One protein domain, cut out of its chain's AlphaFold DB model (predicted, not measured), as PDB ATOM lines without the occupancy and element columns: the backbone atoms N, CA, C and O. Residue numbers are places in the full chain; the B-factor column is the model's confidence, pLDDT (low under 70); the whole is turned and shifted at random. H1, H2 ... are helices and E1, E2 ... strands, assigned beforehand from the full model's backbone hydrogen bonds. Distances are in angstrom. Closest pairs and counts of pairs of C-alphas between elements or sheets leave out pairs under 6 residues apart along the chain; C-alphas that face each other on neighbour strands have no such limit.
ATOM      1  N   THR A   7     234.520 233.040 231.307       78.31
ATOM      2  CA  THR A   7     234.872 234.163 230.442       78.31
ATOM      3  C   THR A   7     235.730 233.642 229.286       78.31
ATOM      4  O   THR A   7     236.242 232.517 229.357       78.31
ATOM      5  N   PRO A   8     235.954 234.444 228.232       80.44
ATOM      6  CA  PRO A   8     236.937 234.117 227.196       80.44
ATOM      7  C   PRO A   8     238.360 233.883 227.738       80.44
ATOM      8  O   PRO A   8     239.178 233.271 227.061       80.44
ATOM      9  N   PHE A   9     238.642 234.342 228.960       82.56
ATOM     10  CA  PHE A   9     239.941 234.275 229.627       82.56
ATOM     11  C   PHE A   9     240.012 233.161 230.682       82.56
ATOM     12  O   PHE A   9     241.031 233.038 231.346       82.56
ATOM     13  N   GLY A  10     238.966 232.350 230.874       85.19
ATOM     14  CA  GLY A  10     238.941 231.265 231.865       85.19
ATOM     15  C   GLY A  10     237.769 231.353 232.849       85.19
ATOM     16  O   GLY A  10     236.793 232.060 232.601       85.19
ATOM     17  N   PRO A  11     237.796 230.612 233.971       87.50
ATOM     18  CA  PRO A  11     236.742 230.688 234.983       87.50
ATOM     19  C   PRO A  11     236.632 232.105 235.562       87.50
ATOM     20  O   PRO A  11     237.641 232.661 235.994       87.50
ATOM     21  N   MET A  12     235.421 232.670 235.618       85.44
ATOM     22  CA  MET A  12     235.172 234.040 236.097       85.44
ATOM     23  C   MET A  12     235.805 234.312 237.461       85.44
ATOM     24  O   MET A  12     236.447 235.343 237.630       85.44
ATOM     25  N   ASP A  13     235.671 233.380 238.403       88.19
ATOM     26  CA  ASP A  13     236.237 233.533 239.744       88.19
ATOM     27  C   ASP A  13     237.770 233.569 239.709       88.19
ATOM     28  O   ASP A  13     238.380 234.420 240.346       88.19
ATOM     29  N   ALA A  14     238.401 232.720 238.889       89.56
ATOM     30  CA  ALA A  14     239.858 232.687 238.752       89.56
ATOM     31  C   ALA A  14     240.405 233.975 238.117       89.56
ATOM     32  O   ALA A  14     241.414 234.509 238.577       89.56
ATOM     33  N   VAL A  15     239.724 234.498 237.090       88.94
ATOM     34  CA  VAL A  15     240.068 235.787 236.472       88.94
ATOM     35  C   VAL A  15     239.884 236.918 237.482       88.94
ATOM     36  O   VAL A  15     240.773 237.750 237.642       88.94
ATOM     37  N   ALA A  16     238.760 236.939 238.203       90.00
ATOM     38  CA  ALA A  16     238.466 237.976 239.182       90.00
ATOM     39  C   ALA A  16     239.466 237.979 240.347       90.00
ATOM     40  O   ALA A  16     239.930 239.041 240.759       90.00
ATOM     41  N   ASP A  17     239.828 236.808 240.863       92.12
ATOM     42  CA  ASP A  17     240.795 236.683 241.951       92.12
ATOM     43  C   ASP A  17     242.198 237.101 241.510       92.12
ATOM     44  O   ASP A  17     242.878 237.823 242.239       92.12
ATOM     45  N   TRP A  18     242.607 236.739 240.290       92.69
ATOM     46  CA  TRP A  18     243.869 237.206 239.720       92.69
ATOM     47  C   TRP A  18     243.898 238.730 239.531       92.69
ATOM     48  O   TRP A  18     244.877 239.376 239.913       92.69
ATOM     49  N   LEU A  19     242.824 239.330 239.007       92.25
ATOM     50  CA  LEU A  19     242.716 240.785 238.860       92.25
ATOM     51  C   LEU A  19     242.784 241.496 240.221       92.25
ATOM     52  O   LEU A  19     243.564 242.435 240.381       92.25
ATOM     53  N   ARG A  20     242.056 241.006 241.235       93.19
ATOM     54  CA  ARG A  20     242.117 241.549 242.605       93.19
ATOM     55  C   ARG A  20     243.511 241.451 243.211       93.19
ATOM     56  O   ARG A  20     243.953 242.389 243.865       93.19
ATOM     57  N   ALA A  21     244.215 240.343 242.981       93.94
ATOM     58  CA  ALA A  21     245.578 240.149 243.470       93.94
ATOM     59  C   ALA A  21     246.592 241.123 242.831       93.94
ATOM     60  O   ALA A  21     247.671 241.344 243.380       93.94
ATOM     61  N   ASN A  22     246.234 241.731 241.695       92.44
ATOM     62  CA  ASN A  22     246.983 242.794 241.027       92.44
ATOM     63  C   ASN A  22     246.402 244.201 241.292       92.44
ATOM     64  O   ASN A  22     246.732 245.136 240.572       92.44
ATOM     65  N   ASP A  23     245.557 244.358 242.319       92.88
ATOM     66  CA  ASP A  23     244.872 245.605 242.700       92.88
ATOM     67  C   ASP A  23     243.938 246.194 241.630       92.88
ATOM     68  O   ASP A  23     243.702 247.402 241.578       92.88
ATOM     69  N   ILE A  24     243.366 245.341 240.780       91.38
ATOM     70  CA  ILE A  24     242.374 245.743 239.781       91.38
ATOM     71  C   ILE A  24     240.965 245.494 240.336       91.38
ATOM     72  O   ILE A  24     240.608 244.374 240.711       91.38
ATOM     73  N   ASP A  25     240.132 246.540 240.363       89.38
ATOM     74  CA  ASP A  25     238.724 246.429 240.760       89.38
ATOM     75  C   ASP A  25     237.900 245.740 239.661       89.38
ATOM     76  O   ASP A  25     237.508 246.325 238.652       89.38
ATOM     77  N   VAL A  26     237.570 244.473 239.894       88.31
ATOM     78  CA  VAL A  26     236.776 243.641 238.978       88.31
ATOM     79  C   VAL A  26     235.363 244.168 238.721       88.31
ATOM     80  O   VAL A  26     234.722 243.749 237.765       88.31
ATOM     81  N   THR A  27     234.847 245.082 239.547       86.31
ATOM     82  CA  THR A  27     233.518 245.668 239.333       86.31
ATOM     83  C   THR A  27     233.518 246.728 238.230       86.31
ATOM     84  O   THR A  27     232.452 247.066 237.700       86.31
ATOM     85  N   VAL A  28     234.690 247.268 237.883       85.06
ATOM     86  CA  VAL A  28     234.852 248.194 236.755       85.06
ATOM     87  C   VAL A  28     235.355 247.492 235.499       85.06
ATOM     88  O   VAL A  28     235.148 248.019 234.415       85.06
ATOM     89  N   VAL A  29     235.921 246.291 235.595       85.06
ATOM     90  CA  VAL A  29     236.385 245.536 234.421       85.06
ATOM     91  C   VAL A  29     235.204 244.807 233.748       85.06
ATOM     92  O   VAL A  29     234.436 244.128 234.434       85.06
ATOM     93  N   PRO A  30     235.000 244.938 232.424       81.88
ATOM     94  CA  PRO A  30     234.071 244.093 231.685       81.88
ATOM     95  C   PRO A  30     234.564 242.646 231.700       81.88
ATOM     96  O   PRO A  30     235.718 242.373 231.388       81.88
ATOM     97  N   ILE A  31     233.677 241.715 232.042       70.94
ATOM     98  CA  ILE A  31     233.997 240.285 232.181       70.94
ATOM     99  C   ILE A  31     234.460 239.640 230.860       70.94
ATOM    100  O   ILE A  31     235.183 238.648 230.838       70.94
ATOM    101  N   ASP A  32     234.024 240.234 229.764       74.19
ATOM    102  CA  ASP A  32     234.186 239.868 228.369       74.19
ATOM    103  C   ASP A  32     235.091 240.859 227.610       74.19
ATOM    104  O   ASP A  32     235.336 240.689 226.417       74.19
ATOM    105  N   GLY A  33     235.624 241.872 228.302       75.38
ATOM    106  CA  GLY A  33     236.533 242.857 227.725       75.38
ATOM    107  C   GLY A  33     237.955 242.315 227.555       75.38
ATOM    108  O   GLY A  33     238.369 241.448 228.319       75.38
ATOM    109  N   PRO A  34     238.732 242.820 226.581       81.75
ATOM    110  CA  PRO A  34     240.098 242.363 226.342       81.75
ATOM    111  C   PRO A  34     240.990 242.577 227.573       81.75
ATOM    112  O   PRO A  34     241.032 243.674 228.134       81.75
ATOM    113  N   ILE A  35     241.727 241.531 227.959       88.25
ATOM    114  CA  ILE A  35     242.777 241.586 228.981       88.25
ATOM    115  C   ILE A  35     244.077 241.073 228.365       88.25
ATOM    116  O   ILE A  35     244.143 239.942 227.871       88.25
ATOM    117  N   ALA A  36     245.114 241.903 228.416       90.00
ATOM    118  CA  ALA A  36     246.419 241.596 227.860       90.00
ATOM    119  C   ALA A  36     247.544 241.864 228.864       90.00
ATOM    120  O   ALA A  36     247.394 242.663 229.786       90.00
ATOM    121  N   ILE A  37     248.683 241.203 228.671       91.38
ATOM    122  CA  ILE A  37     249.927 241.524 229.372       91.38
ATOM    123  C   ILE A  37     250.863 242.206 228.380       91.38
ATOM    124  O   ILE A  37     251.200 241.639 227.340       91.38
ATOM    125  N   GLU A  38     251.278 243.420 228.716       88.81
ATOM    126  CA  GLU A  38     252.308 244.156 227.999       88.81
ATOM    127  C   GLU A  38     253.700 243.697 228.464       88.81
ATOM    128  O   GLU A  38     253.923 243.508 229.674       88.81
ATOM    129  N   PRO A  39     254.636 243.482 227.520       85.00
ATOM    130  CA  PRO A  39     256.011 243.134 227.841       85.00
ATOM    131  C   PRO A  39     256.712 244.292 228.558       85.00
ATOM    132  O   PRO A  39     256.295 245.444 228.485       85.00
ATOM    133  N   ASP A  40     257.804 243.984 229.254       85.44
ATOM    134  CA  ASP A  40     258.639 245.017 229.865       85.44
ATOM    135  C   ASP A  40     259.458 245.728 228.777       85.44
ATOM    136  O   ASP A  40     260.418 245.162 228.251       85.44
ATOM    137  N   THR A  41     259.049 246.940 228.403       75.81
ATOM    138  CA  THR A  41     259.704 247.737 227.353       75.81
ATOM    139  C   THR A  41     260.742 248.717 227.891       75.81
ATOM    140  O   THR A  41     261.689 249.040 227.179       75.81
ATOM    141  N   ASP A  42     260.614 249.153 229.148       78.81
ATOM    142  CA  ASP A  42     261.357 250.305 229.691       78.81
ATOM    143  C   ASP A  42     261.990 250.034 231.069       78.81
ATOM    144  O   ASP A  42     262.298 250.960 231.821       78.81
ATOM    145  N   GLY A  43     262.141 248.761 231.451       77.94
ATOM    146  CA  GLY A  43     262.611 248.363 232.785       77.94
ATOM    147  C   GLY A  43     261.609 248.684 233.898       77.94
ATOM    148  O   GLY A  43     261.965 248.725 235.076       77.94
ATOM    149  N   CYS A  44     260.353 248.939 233.523       75.75
ATOM    150  CA  CYS A  44     259.247 249.233 234.432       75.75
ATOM    151  C   CYS A  44     258.471 247.970 234.840       75.75
ATOM    152  O   CYS A  44     257.495 248.073 235.590       75.75
ATOM    153  N   GLY A  45     258.890 246.799 234.356       84.75
ATOM    154  CA  GLY A  45     258.211 245.528 234.560       84.75
ATOM    155  C   GLY A  45     257.000 245.345 233.643       84.75
ATOM    156  O   GLY A  45     256.520 246.272 232.991       84.75
ATOM    157  N   ARG A  46     256.489 244.110 233.611       91.44
ATOM    158  CA  ARG A  46     255.283 243.745 232.853       91.44
ATOM    159  C   ARG A  46     254.054 244.461 233.412       91.44
ATOM    160  O   ARG A  46     253.944 244.677 234.622       91.44
ATOM    161  N   ARG A  47     253.095 244.784 232.544       91.94
ATOM    162  CA  ARG A  47     251.841 245.454 232.928       91.94
ATOM    163  C   ARG A  47     250.635 244.692 232.406       91.94
ATOM    164  O   ARG A  47     250.691 244.097 231.341       91.94
ATOM    165  N   ILE A  48     249.542 244.715 233.155       91.56
ATOM    166  CA  ILE A  48     248.235 244.238 232.711       91.56
ATOM    167  C   ILE A  48     247.523 245.411 232.050       91.56
ATOM    168  O   ILE A  48     247.341 246.443 232.695       91.56
ATOM    169  N   ARG A  49     247.103 245.244 230.800       91.12
ATOM    170  CA  ARG A  49     246.263 246.174 230.045       91.12
ATOM    171  C   ARG A  49     244.836 245.649 229.990       91.12
ATOM    172  O   ARG A  49     244.618 244.483 229.664       91.12
ATOM    173  N   TYR A  50     243.872 246.501 230.319       91.00
ATOM    174  CA  TYR A  50     242.455 246.145 230.356       91.00
ATOM    175  C   TYR A  50     241.568 247.362 230.083       91.00
ATOM    176  O   TYR A  50     241.949 248.503 230.350       91.00
ATOM    177  N   ALA A  51     240.360 247.111 229.586       89.81
ATOM    178  CA  ALA A  51     239.312 248.121 229.523       89.81
ATOM    179  C   ALA A  51     238.619 248.241 230.890       89.81
ATOM    180  O   ALA A  51     238.264 247.236 231.502       89.81
ATOM    181  N   ALA A  52     238.397 249.460 231.371       90.12
ATOM    182  CA  ALA A  52     237.627 249.742 232.576       90.12
ATOM    183  C   ALA A  52     236.388 250.565 232.214       90.12
ATOM    184  O   ALA A  52     236.484 251.590 231.546       90.12
ATOM    185  N   HIS A  53     235.215 250.143 232.681       89.06
ATOM    186  CA  HIS A  53     233.994 250.933 232.599       89.06
ATOM    187  C   HIS A  53     234.166 252.239 233.373       89.06
ATOM    188  O   HIS A  53     234.403 252.227 234.587       89.06
ATOM    189  N   LEU A  54     233.965 253.359 232.685       85.44
ATOM    190  CA  LEU A  54     233.893 254.657 233.331       85.44
ATOM    191  C   LEU A  54     232.626 254.728 234.181       85.44
ATOM    192  O   LEU A  54     231.550 254.265 233.787       85.44
ATOM    193  N   ARG A  55     232.755 255.298 235.376       83.75
ATOM    194  CA  ARG A  55     231.631 255.564 236.274       83.75
ATOM    195  C   ARG A  55     231.491 257.065 236.480       83.75
ATOM    196  O   ARG A  55     232.489 257.770 236.583       83.75
ATOM    197  N   ASN A  56     230.253 257.537 236.531       80.94
ATOM    198  CA  ASN A  56     229.938 258.922 236.859       80.94
ATOM    199  C   ASN A  56     230.042 259.176 238.375       80.94
ATOM    200  O   ASN A  56     230.253 258.256 239.167       80.94
ATOM    201  N   GLU A  57     229.830 260.425 238.788       81.62
ATOM    202  CA  GLU A  57     229.897 260.862 240.194       81.62
ATOM    203  C   GLU A  57     228.900 260.140 241.121       81.62
ATOM    204  O   GLU A  57     229.083 260.106 242.334       81.62
ATOM    205  N   GLN A  58     227.860 259.518 240.561       79.56
ATOM    206  CA  GLN A  58     226.864 258.732 241.297       79.56
ATOM    207  C   GLN A  58     227.227 257.237 241.367       79.56
ATOM    208  O   GLN A  58     226.414 256.420 241.800       79.56
ATOM    209  N   GLY A  59     228.419 256.853 240.891       75.44
ATOM    210  CA  GLY A  59     228.890 255.469 240.843       75.44
ATOM    211  C   GLY A  59     228.208 254.605 239.777       75.44
ATOM    212  O   GLY A  59     228.398 253.388 239.765       75.44
ATOM    213  N   ARG A  60     227.417 255.199 238.874       81.31
ATOM    214  CA  ARG A  60     226.764 254.486 237.765       81.31
ATOM    215  C   ARG A  60     227.689 254.442 236.558       81.31
ATOM    216  O   ARG A  60     228.462 255.369 236.347       81.31
ATOM    217  N   LYS A  61     227.590 253.382 235.752       81.50
ATOM    218  CA  LYS A  61     228.315 253.281 234.477       81.50
ATOM    219  C   LYS A  61     227.959 254.479 233.594       81.50
ATOM    220  O   LYS A  61     226.776 254.765 233.415       81.50
ATOM    221  N   TYR A  62     228.970 255.176 233.089       82.06
ATOM    222  CA  TYR A  62     228.781 256.218 232.091       82.06
ATOM    223  C   TYR A  62     228.391 255.539 230.780       82.06
ATOM    224  O   TYR A  62     229.085 254.630 230.329       82.06
ATOM    225  N   VAL A  63     227.267 255.940 230.201       82.19
ATOM    226  CA  VAL A  63     226.798 255.449 228.904       82.19
ATOM    227  C   VAL A  63     226.924 256.609 227.934       82.19
ATOM    228  O   VAL A  63     226.487 257.714 228.252       82.19
ATOM    229  N   ASP A  64     227.559 256.377 226.793       77.25
ATOM    230  CA  ASP A  64     227.597 257.354 225.715       77.25
ATOM    231  C   ASP A  64     226.187 257.484 225.129       77.25
ATOM    232  O   ASP A  64     225.616 256.514 224.634       77.25
ATOM    233  N   GLU A  65     225.597 258.675 225.207       78.06
ATOM    234  CA  GLU A  65     224.239 258.926 224.708       78.06
ATOM    235  C   GLU A  65     224.138 258.820 223.176       78.06
ATOM    236  O   GLU A  65     223.043 258.655 222.639       78.06
ATOM    237  N   THR A  66     225.269 258.891 222.469       80.12
ATOM    238  CA  THR A  66     225.346 258.828 221.005       80.12
ATOM    239  C   THR A  66     225.310 257.390 220.503       80.12
ATOM    240  O   THR A  66     224.615 257.098 219.531       80.12
ATOM    241  N   THR A  67     226.067 256.490 221.139       79.12
ATOM    242  CA  THR A  67     226.162 255.080 220.720       79.12
ATOM    243  C   THR A  67     225.285 254.149 221.555       79.12
ATOM    244  O   THR A  67     224.917 253.074 221.090       79.12
ATOM    245  N   GLY A  68     224.915 254.560 222.770       78.69
ATOM    246  CA  GLY A  68     224.249 253.712 223.758       78.69
ATOM    247  C   GLY A  68     225.193 252.737 224.467       78.69
ATOM    248  O   GLY A  68     224.738 251.960 225.309       78.69
ATOM    249  N   ASP A  69     226.492 252.779 224.163       79.62
ATOM    250  CA  ASP A  69     227.484 251.890 224.757       79.62
ATOM    251  C   ASP A  69     228.001 252.436 226.087       79.62
ATOM    252  O   ASP A  69     228.096 253.643 226.314       79.62
ATOM    253  N   VAL A  70     228.381 251.531 226.989       83.81
ATOM    254  CA  VAL A  70     229.079 251.932 228.213       83.81
ATOM    255  C   VAL A  70     230.450 252.470 227.828       83.81
ATOM    256  O   VAL A  70     231.241 251.751 227.222       83.81
ATOM    257  N   ALA A  71     230.763 253.700 228.233       86.12
ATOM    258  CA  ALA A  71     232.079 254.263 227.997       86.12
ATOM    259  C   ALA A  71     233.143 253.471 228.762       86.12
ATOM    260  O   ALA A  71     232.998 253.152 229.950       86.12
ATOM    261  N   GLN A  72     234.221 253.160 228.057       89.31
ATOM    262  CA  GLN A  72     235.353 252.409 228.571       89.31
ATOM    263  C   GLN A  72     236.624 253.229 228.398       89.31
ATOM    264  O   GLN A  72     236.782 253.964 227.425       89.31
ATOM    265  N   GLU A  73     237.534 253.084 229.347       88.12
ATOM    266  CA  GLU A  73     238.871 253.651 229.293       88.12
ATOM    267  C   GLU A  73     239.885 252.521 229.381       88.12
ATOM    268  O   GLU A  73     239.760 251.613 230.206       88.12
ATOM    269  N   GLU A  74     240.900 252.579 228.531       90.19
ATOM    270  CA  GLU A  74     242.008 251.648 228.609       90.19
ATOM    271  C   GLU A  74     242.947 252.032 229.751       90.19
ATOM    272  O   GLU A  74     243.411 253.168 229.849       90.19
ATOM    273  N   ARG A  75     243.235 251.067 230.624       91.62
ATOM    274  CA  ARG A  75     244.116 251.248 231.775       91.62
ATOM    275  C   ARG A  75     245.203 250.200 231.784       91.62
ATOM    276  O   ARG A  75     245.027 249.082 231.299       91.62
ATOM    277  N   THR A  76     246.321 250.572 232.394       91.25
ATOM    278  CA  THR A  76     247.408 249.646 232.687       91.25
ATOM    279  C   THR A  76     247.675 249.589 234.185       91.25
ATOM    280  O   THR A  76     247.484 250.560 234.919       91.25
ATOM    281  N   THR A  77     248.077 248.425 234.679       91.38
ATOM    282  CA  THR A  77     248.436 248.214 236.088       91.38
ATOM    283  C   THR A  77     249.661 247.304 236.159       91.38
ATOM    284  O   THR A  77     249.737 246.358 235.375       91.38
ATOM    285  N   PRO A  78     250.647 247.564 237.039       92.31
ATOM    286  CA  PRO A  78     251.811 246.691 237.176       92.31
ATOM    287  C   PRO A  78     251.404 245.242 237.457       92.31
ATOM    288  O   PRO A  78     250.584 244.989 238.340       92.31
ATOM    289  N   LEU A  79     251.992 244.294 236.727       92.50
ATOM    290  CA  LEU A  79     251.789 242.869 236.971       92.50
ATOM    291  C   LEU A  79     252.580 242.464 238.221       92.50
ATOM    292  O   LEU A  79     253.807 242.378 238.194       92.50
ATOM    293  N   LYS A  80     251.871 242.214 239.319       92.88
ATOM    294  CA  LYS A  80     252.432 241.744 240.592       92.88
ATOM    295  C   LYS A  80     252.518 240.227 240.646       92.88
ATOM    296  O   LYS A  80     253.489 239.683 241.165       92.88
ATOM    297  N   ILE A  81     251.482 239.558 240.143       92.88
ATOM    298  CA  ILE A  81     251.340 238.103 240.172       92.88
ATOM    299  C   ILE A  81     250.930 237.633 238.781       92.88
ATOM    300  O   ILE A  81     249.971 238.153 238.202       92.88
ATOM    301  N   ASP A  82     251.650 236.640 238.263       91.62
ATOM    302  CA  ASP A  82     251.349 236.009 236.980       91.62
ATOM    303  C   ASP A  82     249.945 235.376 236.962       91.62
ATOM    304  O   ASP A  82     249.461 234.905 237.998       91.62
ATOM    305  N   PRO A  83     249.272 235.354 235.797       90.25
ATOM    306  CA  PRO A  83     247.984 234.689 235.666       90.25
ATOM    307  C   PRO A  83     248.124 233.199 236.011       90.25
ATOM    308  O   PRO A  83     249.104 232.557 235.616       90.25
ATOM    309  N   PRO A  84     247.167 232.615 236.752       91.75
ATOM    310  CA  PRO A  84     247.175 231.182 237.020       91.75
ATOM    311  C   PRO A  84     246.970 230.384 235.723       91.75
ATOM    312  O   PRO A  84     246.442 230.893 234.740       91.75
ATOM    313  N   ALA A  85     247.336 229.098 235.715       89.12
ATOM    314  CA  ALA A  85     247.324 228.262 234.502       89.12
ATOM    315  C   ALA A  85     245.943 228.108 233.826       89.12
ATOM    316  O   ALA A  85     245.855 227.733 232.659       89.12
ATOM    317  N   ASN A  86     244.861 228.366 234.563       86.94
ATOM    318  CA  ASN A  86     243.482 228.349 234.077       86.94
ATOM    319  C   ASN A  86     242.963 229.738 233.659       86.94
ATOM    320  O   ASN A  86     241.780 229.850 233.342       86.94
ATOM    321  N   VAL A  87     243.818 230.767 233.664       87.25
ATOM    322  CA  VAL A  87     243.535 232.108 233.151       87.25
ATOM    323  C   VAL A  87     244.372 232.344 231.894       87.25
ATOM    324  O   VAL A  87     245.599 232.283 231.911       87.25
ATOM    325  N   GLN A  88     243.692 232.593 230.783       86.38
ATOM    326  CA  GLN A  88     244.278 232.873 229.481       86.38
ATOM    327  C   GLN A  88     244.291 234.380 229.265       86.38
ATOM    328  O   GLN A  88     243.261 235.020 229.399       86.38
ATOM    329  N   VAL A  89     245.437 234.948 228.909       84.50
ATOM    330  CA  VAL A  89     245.573 236.368 228.554       84.50
ATOM    331  C   VAL A  89     246.415 236.484 227.297       84.50
ATOM    332  O   VAL A  89     247.303 235.663 227.057       84.50
ATOM    333  N   THR A  90     246.137 237.490 226.477       82.44
ATOM    334  CA  THR A  90     246.930 237.740 225.272       82.44
ATOM    335  C   THR A  90     248.196 238.512 225.627       82.44
ATOM    336  O   THR A  90     248.156 239.427 226.446       82.44
ATOM    337  N   ALA A  91     249.323 238.187 224.999       72.31
ATOM    338  CA  ALA A  91     250.465 239.095 225.002       72.31
ATOM    339  C   ALA A  91     250.158 240.237 224.025       72.31
ATOM    340  O   ALA A  91     249.882 239.971 222.852       72.31
ATOM    341  N   SER A  92     250.176 241.486 224.492       62.66
ATOM    342  CA  SER A  92     250.166 242.625 223.570       62.66
ATOM    343  C   SER A  92     251.498 242.617 222.823       62.66
ATOM    344  O   SER A  92     252.553 242.667 223.455       62.66
TER     345      SER A  92
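AT A GLANCE: This is residues 7 to 92 of the 93 residues of an uncharacterized protein of Streptomyces sp. SID12488 (UniProt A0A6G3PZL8). Little of this model is regular structure: loops join a small antiparallel sheet, E1 - E2 - E3, to one helix, H1, set off from it. Loop 54 to 71 reaches beyond one end of hairpin E2 and E3, loop 39 to 46 beyond the other. The printed part has 86 residues, only 28 in named elements, ordered H1 E1 E2 E3, of mixed class; it is compact, with a radius of gyration of the C-alphas of 13.7 A and spans of 38 by 31 by 21 A.

IN THESE COORDINATES: Find C-alpha 12 at (235.172, 234.040, 236.097), where H1, residues 12 to 21, begins its 14.1 A. E1 is residues 35 to 38; E2, 47 to 53, runs 18.7 A; E3, 72 to 78, runs 19.4 A to (251.811, 246.691, 237.176).

HOW THE PARTS SIT: The strands form a meander, each the antiparallel neighbour of the one before. Look for N 36 and O 49 at 2.9 A between E1 and E2, and N 50 and O 75 at 3.0 A between E2 and E3. Residues 36 to 37 of E1 also pair, parallel, with 90 to 91. H1, with every O i to N i+4 pair within hydrogen-bond range, is only just not on the sheet, with 4 pairs of C-alphas within 10 A.

THE WHOLE: C-alphas 43 and 65, the farthest apart, are 40.6 A apart. The printed part has no cut; links H1 to E1 and E2 to E3 are long. Residue 92 is under pLDDT 70.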